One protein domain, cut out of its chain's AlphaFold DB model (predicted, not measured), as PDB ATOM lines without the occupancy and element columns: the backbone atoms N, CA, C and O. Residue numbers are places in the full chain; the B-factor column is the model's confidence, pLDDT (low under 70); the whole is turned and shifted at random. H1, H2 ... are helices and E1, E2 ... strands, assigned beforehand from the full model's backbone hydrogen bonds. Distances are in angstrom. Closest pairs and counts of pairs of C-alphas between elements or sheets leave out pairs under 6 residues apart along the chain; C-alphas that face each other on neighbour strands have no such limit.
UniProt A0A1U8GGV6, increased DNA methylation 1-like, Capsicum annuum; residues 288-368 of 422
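This is residues 288 to 368 of the 422 residues of the protein "increased DNA methylation 1-like" of Capsicum annuum (UniProt A0A1U8GGV6). With little regular structure, this is a loose chain: a small hairpin, E1 and E2, with short helix H1 makes one end, a looped tail, residues 351 to 368, makes the other, and helix H2 lies between; residues 323 to 329 stick out. The 81 printed residues run E1, E2, H1, H2, the strands antiparallel; the class is mixed, with only 25 residues in named elements. The radius of gyration of the C-alphas is 16.8 A; the spans, 57 by 29 by 21 A, are only just elongated.

Look first at E1, residues 301 to 303, and E2, residues 310 to 312, a hairpin at 135 degrees with N 302 and O 311 2.8 A apart, within hydrogen-bond range. A tight link leads to H1, residues 313 to 317; its closest C-alpha to E1 is Trp 313, 6.8 A from that of Leu 302. H2, residues 337 to 350, is apart from E1, E2 and H1. In both helices every O i to N i+4 pair is within hydrogen-bond range.

Find C-alpha 301 at (216.770, 265.156, 277.310), where E1 begins; H2 runs 18.4 A to C-alpha 350 at (205.408, 238.960, 270.073).

The printed part has no cut; H1 to H2 is a long link, and residues 320 to 332 have pLDDT under 70.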
ATOM      1  N   CYS A 288     212.690 268.324 272.705       93.69
ATOM      2  CA  CYS A 288     211.696 267.688 273.552       93.69
ATOM      3  C   CYS A 288     210.384 267.452 272.787       93.69
ATOM      4  O   CYS A 288     209.769 268.396 272.290       93.69
ATOM      5  N   LYS A 289     209.885 266.208 272.791       92.38
ATOM      6  CA  LYS A 289     208.583 265.794 272.230       92.38
ATOM      7  C   LYS A 289     207.413 266.638 272.753       92.38
ATOM      8  O   LYS A 289     206.386 266.726 272.086       92.38
ATOM      9  N   PHE A 290     207.540 267.212 273.950       91.94
ATOM     10  CA  PHE A 290     206.444 267.886 274.640       91.94
ATOM     11  C   PHE A 290     206.455 269.407 274.515       91.94
ATOM     12  O   PHE A 290     205.389 269.972 274.285       91.94
ATOM     13  N   CYS A 291     207.608 270.064 274.679       92.44
ATOM     14  CA  CYS A 291     207.702 271.527 274.591       92.44
ATOM     15  C   CYS A 291     208.291 272.029 273.267       92.44
ATOM     16  O   CYS A 291     208.100 273.190 272.933       92.44
ATOM     17  N   GLY A 292     208.958 271.170 272.489       91.06
ATOM     18  CA  GLY A 292     209.598 271.556 271.230       91.06
ATOM     19  C   GLY A 292     210.950 272.254 271.392       91.06
ATOM     20  O   GLY A 292     211.561 272.604 270.386       91.06
ATOM     21  N   ASP A 293     211.445 272.408 272.621       91.19
ATOM     22  CA  ASP A 293     212.735 273.045 272.894       91.19
ATOM     23  C   ASP A 293     213.894 272.035 272.899       91.19
ATOM     24  O   ASP A 293     213.712 270.881 273.312       91.19
ATOM     25  N   PRO A 294     215.101 272.440 272.466       90.56
ATOM     26  CA  PRO A 294     216.313 271.660 272.681       90.56
ATOM     27  C   PRO A 294     216.738 271.694 274.160       90.56
ATOM     28  O   PRO A 294     216.313 272.554 274.927       90.56
ATOM     29  N   ALA A 295     217.646 270.792 274.540       87.69
ATOM     30  CA  ALA A 295     218.335 270.870 275.829       87.69
ATOM     31  C   ALA A 295     219.196 272.147 275.921       87.69
ATOM     32  O   ALA A 295     219.974 272.427 275.004       87.69
ATOM     33  N   TYR A 296     219.088 272.874 277.035       84.94
ATOM     34  CA  TYR A 296     219.926 274.034 277.378       84.94
ATOM     35  C   TYR A 296     221.072 273.636 278.329       84.94
ATOM     36  O   TYR A 296     221.123 272.504 278.793       84.94
ATOM     37  N   GLU A 297     221.987 274.558 278.665       77.44
ATOM     38  CA  GLU A 297     223.230 274.278 279.426       77.44
ATOM     39  C   GLU A 297     223.055 273.510 280.753       77.44
ATOM     40  O   GLU A 297     224.000 272.873 281.210       77.44
ATOM     41  N   ASN A 298     221.869 273.553 281.373       77.25
ATOM     42  CA  ASN A 298     221.574 272.875 282.642       77.25
ATOM     43  C   ASN A 298     220.421 271.859 282.544       77.25
ATOM     44  O   ASN A 298     219.882 271.460 283.573       77.25
ATOM     45  N   ASP A 299     220.028 271.474 281.330       84.25
ATOM     46  CA  ASP A 299     218.930 270.543 281.072       84.25
ATOM     47  C   ASP A 299     219.436 269.331 280.275       84.25
ATOM     48  O   ASP A 299     220.409 269.420 279.522       84.25
ATOM     49  N   TYR A 300     218.787 268.183 280.440       85.00
ATOM     50  CA  TYR A 300     219.081 266.975 279.685       85.00
ATOM     51  C   TYR A 300     217.795 266.341 279.173       85.00
ATOM     52  O   TYR A 300     216.781 266.227 279.857       85.00
ATOM     53  N   LEU A 301     217.863 265.875 277.931       89.00
ATOM     54  CA  LEU A 301     216.770 265.156 277.310       89.00
ATOM     55  C   LEU A 301     216.934 263.658 277.556       89.00
ATOM     56  O   LEU A 301     217.940 263.059 277.179       89.00
ATOM     57  N   LEU A 302     215.914 263.049 278.151       90.00
ATOM     58  CA  LEU A 302     215.769 261.601 278.208       90.00
ATOM     59  C   LEU A 302     215.335 261.083 276.841       90.00
ATOM     60  O   LEU A 302     214.551 261.728 276.144       90.00
ATOM     61  N   LYS A 303     215.821 259.903 276.456       91.19
ATOM     62  CA  LYS A 303     215.450 259.245 275.202       91.19
ATOM     63  C   LYS A 303     214.430 258.148 275.495       91.19
ATOM     64  O   LYS A 303     214.631 257.339 276.398       91.19
ATOM     65  N   CYS A 304     213.319 258.126 274.763       90.06
ATOM     66  CA  CYS A 304     212.333 257.060 274.900       90.06
ATOM     67  C   CYS A 304     212.841 255.764 274.255       90.06
ATOM     68  O   CYS A 304     213.131 255.763 273.063       90.06
ATOM     69  N   SER A 305     212.852 254.661 275.005       88.25
ATOM     70  CA  SER A 305     213.344 253.352 274.530       88.25
ATOM     71  C   SER A 305     212.512 252.745 273.389       88.25
ATOM     72  O   SER A 305     213.003 251.890 272.667       88.25
ATOM     73  N   GLN A 306     211.262 253.193 273.203       88.56
ATOM     74  CA  GLN A 306     210.355 252.670 272.172       88.56
ATOM     75  C   GLN A 306     210.311 253.514 270.891       88.56
ATOM     76  O   GLN A 306     210.165 252.973 269.800       88.56
ATOM     77  N   CYS A 307     210.332 254.846 271.004       90.06
ATOM     78  CA  CYS A 307     210.132 255.736 269.851       90.06
ATOM     79  C   CYS A 307     211.338 256.620 269.532       90.06
ATOM     80  O   CYS A 307     211.235 257.482 268.662       90.06
ATOM     81  N   ASP A 308     212.435 256.466 270.278       90.06
ATOM     82  CA  ASP A 308     213.676 257.239 270.183       90.06
ATOM     83  C   ASP A 308     213.547 258.761 270.354       90.06
ATOM     84  O   ASP A 308     214.549 259.480 270.334       90.06
ATOM     85  N   LYS A 309     212.332 259.279 270.573       91.25
ATOM     86  CA  LYS A 309     212.097 260.703 270.806       91.25
ATOM     87  C   LYS A 309     212.673 261.132 272.145       91.25
ATOM     88  O   LYS A 309     212.613 260.410 273.142       91.25
ATOM     89  N   GLN A 310     213.180 262.353 272.143       92.88
ATOM     90  CA  GLN A 310     213.770 263.005 273.296       92.88
ATOM     91  C   GLN A 310     212.707 263.774 274.091       92.88
ATOM     92  O   GLN A 310     211.746 264.278 273.511       92.88
ATOM     93  N   TYR A 311     212.837 263.859 275.413       91.75
ATOM     94  CA  TYR A 311     211.910 264.603 276.270       91.75
ATOM     95  C   TYR A 311     212.561 265.071 277.575       91.75
ATOM     96  O   TYR A 311     213.420 264.388 278.126       91.75
ATOM     97  N   HIS A 312     212.136 266.228 278.086       90.94
ATOM     98  CA  HIS A 312     212.515 266.684 279.424       90.94
ATOM     99  C   HIS A 312     211.760 265.880 280.479       90.94
ATOM    100  O   HIS A 312     210.568 265.584 280.309       90.94
ATOM    101  N   TRP A 313     212.433 265.569 281.584       86.50
ATOM    102  CA  TRP A 313     211.831 264.847 282.700       86.50
ATOM    103  C   TRP A 313     210.632 265.609 283.279       86.50
ATOM    104  O   TRP A 313     209.555 265.044 283.455       86.50
ATOM    105  N   GLU A 314     210.766 266.919 283.470       86.12
ATOM    106  CA  GLU A 314     209.721 267.794 284.003       86.12
ATOM    107  C   GLU A 314     208.510 267.870 283.067       86.12
ATOM    108  O   GLU A 314     207.365 267.861 283.521       86.12
ATOM    109  N   CYS A 315     208.741 267.902 281.749       89.25
ATOM    110  CA  CYS A 315     207.656 267.895 280.769       89.25
ATOM    111  C   CYS A 315     206.881 266.570 280.767       89.25
ATOM    112  O   CYS A 315     205.669 266.583 280.548       89.25
ATOM    113  N   HIS A 316     207.563 265.446 281.004       85.94
ATOM    114  CA  HIS A 316     206.916 264.147 281.180       85.94
ATOM    115  C   HIS A 316     206.072 264.126 282.465       85.94
ATOM    116  O   HIS A 316     204.877 263.837 282.395       85.94
ATOM    117  N   LEU A 317     206.644 264.546 283.603       82.81
ATOM    118  CA  LEU A 317     205.945 264.604 284.895       82.81
ATOM    119  C   LEU A 317     204.681 265.473 284.869       82.81
ATOM    120  O   LEU A 317     203.697 265.161 285.536       82.81
ATOM    121  N   ALA A 318     204.699 266.571 284.111       83.06
ATOM    122  CA  ALA A 318     203.547 267.459 283.980       83.06
ATOM    123  C   ALA A 318     202.353 266.808 283.253       83.06
ATOM    124  O   ALA A 318     201.228 267.290 283.383       83.06
ATOM    125  N   ARG A 319     202.587 265.747 282.470       77.00
ATOM    126  CA  ARG A 319     201.564 265.061 281.665       77.00
ATOM    127  C   ARG A 319     201.141 263.728 282.263       77.00
ATOM    128  O   ARG A 319     199.950 263.436 282.294       77.00
ATOM    129  N   GLU A 320     202.101 262.943 282.732       68.38
ATOM    130  CA  GLU A 320     201.856 261.664 283.387       68.38
ATOM    131  C   GLU A 320     202.385 261.737 284.824       68.38
ATOM    132  O   GLU A 320     203.595 261.635 285.045       68.38
ATOM    133  N   PRO A 321     201.511 261.942 285.828       63.78
ATOM    134  CA  PRO A 321     201.929 261.833 287.214       63.78
ATOM    135  C   PRO A 321     202.370 260.390 287.464       63.78
ATOM    136  O   PRO A 321     201.569 259.458 287.399       63.78
ATOM    137  N   VAL A 322     203.665 260.209 287.715       63.25
ATOM    138  CA  VAL A 322     204.284 258.892 287.868       63.25
ATOM    139  C   VAL A 322     203.675 258.184 289.078       63.25
ATOM    140  O   VAL A 322     203.960 258.530 290.225       63.25
ATOM    141  N   SER A 323     202.871 257.149 288.842       56.84
ATOM    142  CA  SER A 323     202.647 256.113 289.845       56.84
ATOM    143  C   SER A 323     203.864 255.195 289.814       56.84
ATOM    144  O   SER A 323     203.965 254.320 288.955       56.84
ATOM    145  N   ILE A 324     204.830 255.431 290.702       54.62
ATOM    146  CA  ILE A 324     205.977 254.530 290.850       54.62
ATOM    147  C   ILE A 324     205.438 253.217 291.424       54.62
ATOM    148  O   ILE A 324     205.157 253.131 292.620       54.62
ATOM    149  N   ASP A 325     205.265 252.205 290.577       54.41
ATOM    150  CA  ASP A 325     205.018 250.844 291.038       54.41
ATOM    151  C   ASP A 325     206.354 250.222 291.446       54.41
ATOM    152  O   ASP A 325     207.160 249.815 290.616       54.41
ATOM    153  N   ILE A 326     206.602 250.169 292.755       57.47
ATOM    154  CA  ILE A 326     207.836 249.641 293.355       57.47
ATOM    155  C   ILE A 326     208.016 248.139 293.036       57.47
ATOM    156  O   ILE A 326     209.114 247.607 293.177       57.47
ATOM    157  N   ASN A 327     206.961 247.451 292.574       55.47
ATOM    158  CA  ASN A 327     207.011 246.037 292.194       55.47
ATOM    159  C   ASN A 327     207.403 245.808 290.726       55.47
ATOM    160  O   ASN A 327     207.732 244.680 290.360       55.47
ATOM    161  N   HIS A 328     207.390 246.851 289.892       53.78
ATOM    162  CA  HIS A 328     207.785 246.778 288.489       53.78
ATOM    163  C   HIS A 328     208.989 247.681 288.247       53.78
ATOM    164  O   HIS A 328     208.856 248.889 288.080       53.78
ATOM    165  N   THR A 329     210.181 247.090 288.198       49.78
ATOM    166  CA  THR A 329     211.388 247.800 287.767       49.78
ATOM    167  C   THR A 329     211.230 248.168 286.285       49.78
ATOM    168  O   THR A 329     211.170 247.254 285.458       49.78
ATOM    169  N   PRO A 330     211.141 249.459 285.908       54.66
ATOM    170  CA  PRO A 330     210.984 249.834 284.508       54.66
ATOM    171  C   PRO A 330     212.233 249.416 283.728       54.66
ATOM    172  O   PRO A 330     213.348 249.786 284.093       54.66
ATOM    173  N   GLN A 331     212.048 248.637 282.663       57.47
ATOM    174  CA  GLN A 331     213.134 248.143 281.803       57.47
ATOM    175  C   GLN A 331     213.668 249.215 280.837       57.47
ATOM    176  O   GLN A 331     214.633 248.978 280.121       57.47
ATOM    177  N   GLY A 332     213.085 250.416 280.851       66.88
ATOM    178  CA  GLY A 332     213.510 251.541 280.032       66.88
ATOM    179  C   GLY A 332     212.847 252.854 280.440       66.88
ATOM    180  O   GLY A 332     211.895 252.889 281.224       66.88
ATOM    181  N   THR A 333     213.361 253.956 279.895       84.38
ATOM    182  CA  THR A 333     212.757 255.289 279.995       84.38
ATOM    183  C   THR A 333     211.732 255.455 278.874       84.38
ATOM    184  O   THR A 333     212.082 255.365 277.695       84.38
ATOM    185  N   PHE A 334     210.457 255.661 279.210       88.50
ATOM    186  CA  PHE A 334     209.377 255.819 278.229       88.50
ATOM    187  C   PHE A 334     208.773 257.218 278.306       88.50
ATOM    188  O   PHE A 334     208.640 257.781 279.390       88.50
ATOM    189  N   CYS A 335     208.407 257.791 277.155       88.25
ATOM    190  CA  CYS A 335     207.807 259.124 277.143       88.25
ATOM    191  C   CYS A 335     206.345 259.124 277.615       88.25
ATOM    192  O   CYS A 335     205.879 260.152 278.097       88.25
ATOM    193  N   ASP A 336     205.630 258.010 277.456       87.25
ATOM    194  CA  ASP A 336     204.231 257.845 277.856       87.25
ATOM    195  C   ASP A 336     203.892 256.362 278.102       87.25
ATOM    196  O   ASP A 336     204.645 255.460 277.703       87.25
ATOM    197  N   HIS A 337     202.745 256.109 278.743       86.06
ATOM    198  CA  HIS A 337     202.248 254.755 279.011       86.06
ATOM    199  C   HIS A 337     202.011 253.933 277.735       86.06
ATOM    200  O   HIS A 337     202.178 252.717 277.761       86.06
ATOM    201  N   ILE A 338     201.680 254.579 276.611       88.62
ATOM    202  CA  ILE A 338     201.465 253.911 275.321       88.62
ATOM    203  C   ILE A 338     202.785 253.332 274.805       88.62
ATOM    204  O   ILE A 338     202.830 252.182 274.381       88.62
ATOM    205  N   CYS A 339     203.877 254.097 274.864       89.94
ATOM    206  CA  CYS A 339     205.202 253.613 274.487       89.94
ATOM    207  C   CYS A 339     205.656 252.454 275.374       89.94
ATOM    208  O   CYS A 339     206.231 251.502 274.854       89.94
ATOM    209  N   ASN A 340     205.370 252.512 276.678       86.62
ATOM    210  CA  ASN A 340     205.644 251.403 277.590       86.62
ATOM    211  C   ASN A 340     204.817 250.157 277.228       86.62
ATOM    212  O   ASN A 340     205.366 249.072 277.109       86.62
ATOM    213  N   GLU A 341     203.513 250.303 276.983       87.38
ATOM    214  CA  GLU A 341     202.630 249.184 276.628       87.38
ATOM    215  C   GLU A 341     202.999 248.553 275.277       87.38
ATOM    216  O   GLU A 341     202.976 247.329 275.136       87.38
ATOM    217  N   ILE A 342     203.350 249.369 274.279       89.56
ATOM    218  CA  ILE A 342     203.827 248.885 272.979       89.56
ATOM    219  C   ILE A 342     205.122 248.097 273.165       89.56
ATOM    220  O   ILE A 342     205.223 246.988 272.647       89.56
ATOM    221  N   TYR A 343     206.080 248.653 273.908       86.12
ATOM    222  CA  TYR A 343     207.352 247.995 274.184       86.12
ATOM    223  C   TYR A 343     207.141 246.658 274.896       86.12
ATOM    224  O   TYR A 343     207.614 245.627 274.427       86.12
ATOM    225  N   ASP A 344     206.332 246.655 275.957       82.94
ATOM    226  CA  ASP A 344     206.016 245.462 276.738       82.94
ATOM    227  C   ASP A 344     205.376 244.367 275.880       82.94
ATOM    228  O   ASP A 344     205.782 243.206 275.917       82.94
ATOM    229  N   LYS A 345     204.408 244.740 275.036       84.88
ATOM    230  CA  LYS A 345     203.748 243.805 274.117       84.88
ATOM    231  C   LYS A 345     204.693 243.266 273.053       84.88
ATOM    232  O   LYS A 345     204.639 242.074 272.752       84.88
ATOM    233  N   LEU A 346     205.534 244.118 272.474       84.62
ATOM    234  CA  LEU A 346     206.498 243.693 271.466       84.62
ATOM    235  C   LEU A 346     207.512 242.722 272.070       84.62
ATOM    236  O   LEU A 346     207.670 241.622 271.545       84.62
ATOM    237  N   GLU A 347     208.135 243.087 273.190       76.88
ATOM    238  CA  GLU A 347     209.194 242.287 273.799       76.88
ATOM    239  C   GLU A 347     208.682 241.023 274.488       76.88
ATOM    240  O   GLU A 347     209.270 239.958 274.315       76.88
ATOM    241  N   ARG A 348     207.590 241.101 275.258       73.38
ATOM    242  CA  ARG A 348     207.134 239.967 276.082       73.38
ATOM    243  C   ARG A 348     206.163 239.030 275.376       73.38
ATOM    244  O   ARG A 348     206.022 237.886 275.804       73.38
ATOM    245  N   HIS A 349     205.453 239.496 274.346       72.94
ATOM    246  CA  HIS A 349     204.339 238.733 273.768       72.94
ATOM    247  C   HIS A 349     204.481 238.398 272.285       72.94
ATOM    248  O   HIS A 349     203.811 237.471 271.834       72.94
ATOM    249  N   ILE A 350     205.314 239.122 271.533       79.81
ATOM    250  CA  ILE A 350     205.408 238.960 270.073       79.81
ATOM    251  C   ILE A 350     206.807 238.502 269.646       79.81
ATOM    252  O   ILE A 350     206.943 237.697 268.722       79.81
ATOM    253  N   LEU A 351     207.862 238.995 270.298       81.56
ATOM    254  CA  LEU A 351     209.231 238.694 269.901       81.56
ATOM    255  C   LEU A 351     209.552 237.198 270.046       81.56
ATOM    256  O   LEU A 351     209.440 236.612 271.118       81.56
ATOM    257  N   GLY A 352     209.954 236.567 268.942       72.75
ATOM    258  CA  GLY A 352     210.310 235.148 268.886       72.75
ATOM    259  C   GLY A 352     209.139 234.169 269.048       72.75
ATOM    260  O   GLY A 352     209.363 232.959 268.961       72.75
ATOM    261  N   VAL A 353     207.913 234.663 269.250       79.12
ATOM    262  CA  VAL A 353     206.697 233.853 269.398       79.12
ATOM    263  C   VAL A 353     206.103 233.560 268.024       79.12
ATOM    264  O   VAL A 353     206.043 234.429 267.156       79.12
ATOM    265  N   GLU A 354     205.678 232.316 267.810       79.88
ATOM    266  CA  GLU A 354     205.011 231.908 266.575       79.88
ATOM    267  C   GLU A 354     203.507 232.168 266.657       79.88
ATOM    268  O   GLU A 354     202.836 231.784 267.616       79.88
ATOM    269  N   HIS A 355     202.980 232.794 265.613       83.81
ATOM    270  CA  HIS A 355     201.576 233.139 265.461       83.81
ATOM    271  C   HIS A 355     201.023 232.516 264.182       83.81
ATOM    272  O   HIS A 355     201.622 232.645 263.116       83.81
ATOM    273  N   GLU A 356     199.862 231.874 264.275       85.81
ATOM    274  CA  GLU A 356     199.188 231.267 263.127       85.81
ATOM    275  C   GLU A 356     198.449 232.315 262.280       85.81
ATOM    276  O   GLU A 356     197.787 233.221 262.790       85.81
ATOM    277  N   LEU A 357     198.564 232.169 260.965       84.19
ATOM    278  CA  LEU A 357     197.815 232.869 259.926       84.19
ATOM    279  C   LEU A 357     196.825 231.906 259.257       84.19
ATOM    280  O   LEU A 357     196.817 230.693 259.482       84.19
ATOM    281  N   GLU A 358     195.992 232.446 258.368       83.81
ATOM    282  CA  GLU A 358     195.127 231.634 257.515       83.81
ATOM    283  C   GLU A 358     195.944 230.641 256.673       83.81
ATOM    284  O   GLU A 358     196.990 230.993 256.138       83.81
ATOM    285  N   ARG A 359     195.414 229.424 256.478       72.06
ATOM    286  CA  ARG A 359     195.992 228.377 255.609       72.06
ATOM    287  C   ARG A 359     197.364 227.848 256.056       72.06
ATOM    288  O   ARG A 359     198.235 227.681 255.210       72.06
ATOM    289  N   SER A 360     197.519 227.563 257.354       78.56
ATOM    290  CA  SER A 360     198.705 226.903 257.935       78.56
ATOM    291  C   SER A 360     200.026 227.633 257.683       78.56
ATOM    292  O   SER A 360     201.054 226.987 257.511       78.56
ATOM    293  N   TYR A 361     199.985 228.962 257.608       82.50
ATOM    294  CA  TYR A 361     201.188 229.785 257.652       82.50
ATOM    295  C   TYR A 361     201.412 230.263 259.079       82.50
ATOM    296  O   TYR A 361     200.448 230.552 259.791       82.50
ATOM    297  N   LYS A 362     202.668 230.407 259.481       85.19
ATOM    298  CA  LYS A 362     203.051 230.990 260.762       85.19
ATOM    299  C   LYS A 362     203.982 232.172 260.545       85.19
ATOM    300  O   LYS A 362     204.761 232.220 259.596       85.19
ATOM    301  N   TRP A 363     203.909 233.148 261.439       87.62
ATOM    302  CA  TRP A 363     204.853 234.258 261.476       87.62
ATOM    303  C   TRP A 363     205.408 234.443 262.880       87.62
ATOM    304  O   TRP A 363     204.757 234.114 263.868       87.62
ATOM    305  N   ALA A 364     206.624 234.966 262.955       85.38
ATOM    306  CA  ALA A 364     207.257 235.366 264.200       85.38
ATOM    307  C   ALA A 364     208.031 236.659 263.954       85.38
ATOM    308  O   ALA A 364     208.653 236.818 262.899       85.38
ATOM    309  N   LEU A 365     208.004 237.574 264.922       86.06
ATOM    310  CA  LEU A 365     208.863 238.751 264.887       86.06
ATOM    311  C   LEU A 365     210.260 238.354 265.364       86.06
ATOM    312  O   LEU A 365     210.403 237.758 266.429       86.06
ATOM    313  N   LEU A 366     211.286 238.681 264.584       84.50
ATOM    314  CA  LEU A 366     212.680 238.410 264.922       84.50
ATOM    315  C   LEU A 366     213.412 239.732 265.131       84.50
ATOM    316  O   LEU A 366     213.201 240.682 264.379       84.50
ATOM    317  N   GLN A 367     214.293 239.775 266.125       81.75
ATOM    318  CA  GLN A 367     215.133 240.932 266.410       81.75
ATOM    319  C   GLN A 367     216.552 240.462 266.695       81.75
ATOM    320  O   GLN A 367     216.769 239.469 267.395       81.75
ATOM    321  N   ASN A 368     217.520 241.188 266.146       80.06
ATOM    322  CA  ASN A 368     218.914 241.024 266.512       80.06
ATOM    323  C   ASN A 368     219.137 241.672 267.885       80.06
ATOM    324  O   ASN A 368     219.163 242.895 267.998       80.06
TER     325      ASN A 368